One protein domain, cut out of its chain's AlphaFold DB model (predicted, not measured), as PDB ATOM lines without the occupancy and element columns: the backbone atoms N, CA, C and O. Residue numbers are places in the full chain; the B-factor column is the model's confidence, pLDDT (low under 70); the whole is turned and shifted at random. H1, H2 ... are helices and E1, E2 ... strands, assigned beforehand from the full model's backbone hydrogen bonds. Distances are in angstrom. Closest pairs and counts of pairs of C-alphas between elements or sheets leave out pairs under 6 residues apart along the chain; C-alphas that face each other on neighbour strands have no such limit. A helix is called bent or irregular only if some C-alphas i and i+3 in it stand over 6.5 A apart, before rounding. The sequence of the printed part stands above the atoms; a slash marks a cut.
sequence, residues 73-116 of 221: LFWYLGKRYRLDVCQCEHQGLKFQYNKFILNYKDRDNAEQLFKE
ATOM      1  N   LEU A  73     196.798 130.453 172.827       87.94
ATOM      2  CA  LEU A  73     195.874 129.423 173.273       87.94
ATOM      3  C   LEU A  73     196.076 128.133 172.484       87.94
ATOM      4  O   LEU A  73     196.216 128.164 171.264       87.94
ATOM      5  N   PHE A  74     196.011 127.012 173.197       91.25
ATOM      6  CA  PHE A  74     196.130 125.667 172.650       91.25
ATOM      7  C   PHE A  74     195.011 124.773 173.178       91.25
ATOM      8  O   PHE A  74     194.664 124.811 174.362       91.25
ATOM      9  N   TRP A  75     194.436 123.954 172.299       92.38
ATOM     10  CA  TRP A  75     193.384 123.012 172.669       92.38
ATOM     11  C   TRP A  75     193.929 121.796 173.416       92.38
ATOM     12  O   TRP A  75     194.877 121.155 172.977       92.38
ATOM     13  N   TYR A  76     193.261 121.402 174.496       95.25
ATOM     14  CA  TYR A  76     193.490 120.132 175.173       95.25
ATOM     15  C   TYR A  76     192.202 119.690 175.870       95.25
ATOM     16  O   TYR A  76     191.590 120.464 176.607       95.25
ATOM     17  N   LEU A  77     191.754 118.459 175.619       94.06
ATOM     18  CA  LEU A  77     190.545 117.884 176.218       94.06
ATOM     19  C   LEU A  77     189.299 118.790 176.122       94.06
ATOM     20  O   LEU A  77     188.523 118.913 177.070       94.06
ATOM     21  N   GLY A  78     189.117 119.454 174.974       90.12
ATOM     22  CA  GLY A  78     187.951 120.289 174.679       90.12
ATOM     23  C   GLY A  78     187.967 121.683 175.301       90.12
ATOM     24  O   GLY A  78     186.957 122.380 175.239       90.12
ATOM     25  N   LYS A  79     189.090 122.111 175.888       90.00
ATOM     26  CA  LYS A  79     189.283 123.473 176.407       90.00
ATOM     27  C   LYS A  79     190.527 124.109 175.806       90.00
ATOM     28  O   LYS A  79     191.450 123.411 175.393       90.00
ATOM     29  N   ARG A  80     190.552 125.441 175.771       89.69
ATOM     30  CA  ARG A  80     191.728 126.224 175.380       89.69
ATOM     31  C   ARG A  80     192.510 126.622 176.624       89.69
ATOM     32  O   ARG A  80     191.936 127.183 177.552       89.69
ATOM     33  N   TYR A  81     193.809 126.354 176.617       91.12
ATOM     34  CA  TYR A  81     194.722 126.731 177.688       91.12
ATOM     35  C   TYR A  81     195.830 127.613 177.140       91.12
ATOM     36  O   TYR A  81     196.309 127.396 176.028       91.12
ATOM     37  N   ARG A  82     196.237 128.597 177.940       93.12
ATOM     38  CA  ARG A  82     197.336 129.494 177.586       93.12
ATOM     39  C   ARG A  82     198.683 128.784 177.629       93.12
ATOM     40  O   ARG A  82     198.891 127.896 178.462       93.12
ATOM     41  N   LEU A  83     199.583 129.224 176.766       94.25
ATOM     42  CA  LEU A  83     201.013 128.989 176.839       94.25
ATOM     43  C   LEU A  83     201.670 130.091 177.668       94.25
ATOM     44  O   LEU A  83     201.448 131.269 177.415       94.25
ATOM     45  N   ASP A  84     202.502 129.702 178.622       91.94
ATOM     46  CA  ASP A  84     203.425 130.570 179.336       91.94
ATOM     47  C   ASP A  84     204.844 130.148 178.936       91.94
ATOM     48  O   ASP A  84     205.292 129.043 179.254       91.94
ATOM     49  N   VAL A  85     205.551 131.024 178.227       91.88
ATOM     50  CA  VAL A  85     206.976 130.868 177.934       91.88
ATOM     51  C   VAL A  85     207.761 131.565 179.037       91.88
ATOM     52  O   VAL A  85     207.623 132.773 179.235       91.88
ATOM     53  N   CYS A  86     208.575 130.813 179.772       88.50
ATOM     54  CA  CYS A  86     209.337 131.337 180.905       88.50
ATOM     55  C   CYS A  86     210.752 130.760 180.961       88.50
ATOM     56  O   CYS A  86     211.027 129.684 180.432       88.50
ATOM     57  N   GLN A  87     211.655 131.451 181.654       90.56
ATOM     58  CA  GLN A  87     212.903 130.838 182.097       90.56
ATOM     59  C   GLN A  87     212.600 129.971 183.321       90.56
ATOM     60  O   GLN A  87     212.223 130.482 184.372       90.56
ATOM     61  N   CYS A  88     212.720 128.658 183.168       85.81
ATOM     62  CA  CYS A  88     212.465 127.689 184.229       85.81
ATOM     63  C   CYS A  88     213.571 126.627 184.279       85.81
ATOM     64  O   CYS A  88     214.337 126.459 183.329       85.81
ATOM     65  N   GLU A  89     213.656 125.910 185.402       85.12
ATOM     66  CA  GLU A  89     214.659 124.852 185.598       85.12
ATOM     67  C   GLU A  89     214.366 123.595 184.773       85.12
ATOM     68  O   GLU A  89     215.279 122.851 184.422       85.12
ATOM     69  N   HIS A  90     213.096 123.342 184.440       86.62
ATOM     70  CA  HIS A  90     212.744 122.185 183.627       86.62
ATOM     71  C   HIS A  90     212.943 122.465 182.139       86.62
ATOM     72  O   HIS A  90     212.658 123.557 181.657       86.62
ATOM     73  N   GLN A  91     213.346 121.440 181.398       88.56
ATOM     74  CA  GLN A  91     213.387 121.481 179.939       88.56
ATOM     75  C   GLN A  91     212.014 121.152 179.339       88.56
ATOM     76  O   GLN A  91     211.163 120.519 179.981       88.56
ATOM     77  N   GLY A  92     211.809 121.598 178.105       92.56
ATOM     78  CA  GLY A  92     210.685 121.259 177.249       92.56
ATOM     79  C   GLY A  92     209.343 121.870 177.657       92.56
ATOM     80  O   GLY A  92     209.256 122.890 178.346       92.56
ATOM     81  N   LEU A  93     208.278 121.213 177.194       95.94
ATOM     82  CA  LEU A  93     206.887 121.605 177.398       95.94
ATOM     83  C   LEU A  93     206.235 120.767 178.503       95.94
ATOM     84  O   LEU A  93     206.270 119.535 178.479       95.94
ATOM     85  N   LYS A  94     205.556 121.429 179.439       95.50
ATOM     86  CA  LYS A  94     204.719 120.788 180.461       95.50
ATOM     87  C   LYS A  94     203.306 121.345 180.438       95.50
ATOM     88  O   LYS A  94     203.078 122.480 180.041       95.50
ATOM     89  N   PHE A  95     202.359 120.547 180.920       96.31
ATOM     90  CA  PHE A  95     201.003 121.005 181.211       96.31
ATOM     91  C   PHE A  95     200.757 120.891 182.712       96.31
ATOM     92  O   PHE A  95     200.720 119.781 183.247       96.31
ATOM     93  N   GLN A  96     200.645 122.030 183.391       93.00
ATOM     94  CA  GLN A  96     200.467 122.132 184.841       93.00
ATOM     95  C   GLN A  96     199.607 123.351 185.164       93.00
ATOM     96  O   GLN A  96     199.642 124.336 184.436       93.00
ATOM     97  N   TYR A  97     198.834 123.293 186.251       91.31
ATOM     98  CA  TYR A  97     197.997 124.416 186.699       91.31
ATOM     99  C   TYR A  97     197.080 124.986 185.600       91.31
ATOM    100  O   TYR A  97     196.906 126.199 185.495       91.31
ATOM    101  N   ASN A  98     196.511 124.112 184.758       92.94
ATOM    102  CA  ASN A  98     195.667 124.487 183.616       92.94
ATOM    103  C   ASN A  98     196.352 125.443 182.625       92.94
ATOM    104  O   ASN A  98     195.724 126.344 182.072       92.94
ATOM    105  N   LYS A  99     197.652 125.262 182.398       93.50
ATOM    106  CA  LYS A  99     198.405 125.993 181.382       93.50
ATOM    107  C   LYS A  99     199.535 125.151 180.813       93.50
ATOM    108  O   LYS A  99     200.030 124.221 181.455       93.50
ATOM    109  N   PHE A 100     199.935 125.502 179.602       95.94
ATOM    110  CA  PHE A 100     201.164 125.027 178.995       95.94
ATOM    111  C   PHE A 100     202.323 125.884 179.492       95.94
ATOM    112  O   PHE A 100     202.211 127.103 179.528       95.94
ATOM    113  N   ILE A 101     203.416 125.253 179.898       96.19
ATOM    114  CA  ILE A 101     204.631 125.918 180.367       96.19
ATOM    115  C   ILE A 101     205.766 125.437 179.479       96.19
ATOM    116  O   ILE A 101     206.067 124.241 179.461       96.19
ATOM    117  N   LEU A 102     206.364 126.357 178.733       95.62
ATOM    118  CA  LEU A 102     207.474 126.089 177.827       95.62
ATOM    119  C   LEU A 102     208.711 126.833 178.315       95.62
ATOM    120  O   LEU A 102     208.652 128.029 178.610       95.62
ATOM    121  N   ASN A 103     209.840 126.133 178.370       94.31
ATOM    122  CA  ASN A 103     211.108 126.795 178.627       94.31
ATOM    123  C   ASN A 103     211.459 127.720 177.454       94.31
ATOM    124  O   ASN A 103     211.464 127.293 176.302       94.31
ATOM    125  N   TYR A 104     211.803 128.972 177.751       92.19
ATOM    126  CA  TYR A 104     212.231 129.955 176.754       92.19
ATOM    127  C   TYR A 104     213.355 129.438 175.840       92.19
ATOM    128  O   TYR A 104     213.341 129.717 174.644       92.19
ATOM    129  N   LYS A 105     214.298 128.653 176.381       93.12
ATOM    130  CA  LYS A 105     215.416 128.083 175.610       93.12
ATOM    131  C   LYS A 105     214.971 127.063 174.561       93.12
ATOM    132  O   LYS A 105     215.671 126.870 173.579       93.12
ATOM    133  N   ASP A 106     213.810 126.445 174.760       93.75
ATOM    134  CA  ASP A 106     213.275 125.405 173.885       93.75
ATOM    135  C   ASP A 106     212.227 125.948 172.899       93.75
ATOM    136  O   ASP A 106     211.547 125.175 172.220       93.75
ATOM    137  N   ARG A 107     212.075 127.279 172.809       91.19
ATOM    138  CA  ARG A 107     211.069 127.924 171.954       91.19
ATOM    139  C   ARG A 107     211.226 127.562 170.479       91.19
ATOM    140  O   ARG A 107     210.225 127.303 169.818       91.19
ATOM    141  N   ASP A 108     212.456 127.463 169.986       91.19
ATOM    142  CA  ASP A 108     212.719 127.085 168.591       91.19
ATOM    143  C   ASP A 108     212.276 125.644 168.282       91.19
ATOM    144  O   ASP A 108     211.972 125.313 167.139       91.19
ATOM    145  N   ASN A 109     212.164 124.794 169.311       94.44
ATOM    146  CA  ASN A 109     211.688 123.414 169.212       94.44
ATOM    147  C   ASN A 109     210.226 123.243 169.684       94.44
ATOM    148  O   ASN A 109     209.750 122.119 169.863       94.44
ATOM    149  N   ALA A 110     209.492 124.338 169.908       93.69
ATOM    150  CA  ALA A 110     208.165 124.304 170.521       93.69
ATOM    151  C   ALA A 110     207.164 123.437 169.747       93.69
ATOM    152  O   ALA A 110     206.426 122.661 170.352       93.69
ATOM    153  N   GLU A 111     207.159 123.522 168.415       93.00
ATOM    154  CA  GLU A 111     206.252 122.734 167.574       93.00
ATOM    155  C   GLU A 111     206.430 121.231 167.799       93.00
ATOM    156  O   GLU A 111     205.455 120.501 168.000       93.00
ATOM    157  N   GLN A 112     207.680 120.773 167.819       94.38
ATOM    158  CA  GLN A 112     208.005 119.374 168.053       94.38
ATOM    159  C   GLN A 112     207.627 118.949 169.477       94.38
ATOM    160  O   GLN A 112     207.019 117.896 169.664       94.38
ATOM    161  N   LEU A 113     207.884 119.797 170.477       96.25
ATOM    162  CA  LEU A 113     207.501 119.537 171.867       96.25
ATOM    163  C   LEU A 113     205.981 119.436 172.053       96.25
ATOM    164  O   LEU A 113     205.501 118.573 172.790       96.25
ATOM    165  N   PHE A 114     205.200 120.271 171.367       95.81
ATOM    166  CA  PHE A 114     203.741 120.161 171.360       95.81
ATOM    167  C   PHE A 114     203.273 118.877 170.667       95.81
ATOM    168  O   PHE A 114     202.385 118.194 171.186       95.81
ATOM    169  N   LYS A 115     203.880 118.501 169.534       94.75
ATOM    170  CA  LYS A 115     203.595 117.227 168.847       94.75
ATOM    171  C   LYS A 115     203.857 116.026 169.755       94.75
ATOM    172  O   LYS A 115     203.010 115.132 169.863       94.75
ATOM    173  N   GLU A 116     204.988 116.018 170.450       96.25
ATOM    174  CA  GLU A 116     205.354 114.980 171.417       96.25
ATOM    175  C   GLU A 116     204.398 114.950 172.607       96.25
ATOM    176  O   GLU A 116     203.904 113.879 172.972       96.25
TER     177      GLU A 116
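What this domain is: This is residues 73 to 116 of the 221 residues of the protein "Putative predicted metal-dependent hydrolase" of hydrothermal vent metagenome (UniProt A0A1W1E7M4). A strongly twisted sheet of four strands curls like part of a barrel, and one helix, H1, covers one face at its E4 and E3 part, making two layers; the hairpin of E1 and long E2 reaches beyond the helix. The printed part has 44 residues, with E1, E2, E3, E4 and H1 in chain order. The sheet's order is E1 E2 E4 E3, mixed; the class is mixed, helices and strands. It is compact, radius of gyration of the C-alphas 9.9 A, spanning 28 by 20 by 13 A.

Where its parts are: E2, residues 79 to 86, is 22.0 A long; E4, residues 99 to 103, 13.0 A. E1, residues 73 to 76, begins at C-alpha 73 (195.874, 129.423, 173.273); E3 is residues 93 to 96. H1, residues 104 to 116, 17.3 A, ends at C-alpha 116 (205.354, 114.980, 171.417); it is irregular, C-alphas 108 and 111 being 7.9 A apart.

How they stand to each other: E2 and E4 are parallel, N 84 to O 100 2.8 A. Hairpins E1 and E2 (N 74 to O 81, 2.9 A) and E3 and E4 (N 94 to O 101, 2.9 A) are antiparallel. H1 is on the sheet, height 8.0 A, over E4 and, only just, E3 with 3 C-alphas; its closest C-alphas to E3 are Leu 113 and Leu 93, 5.9 A. In H1, 5 of 9 O i to N i+4 pairs are within hydrogen-bond range.

The domain as a whole: The farthest C-alphas, Gly 78 and Glu 89, are 29.2 A apart. The printed part has no cut and no long link; no printed residue is under pLDDT 70.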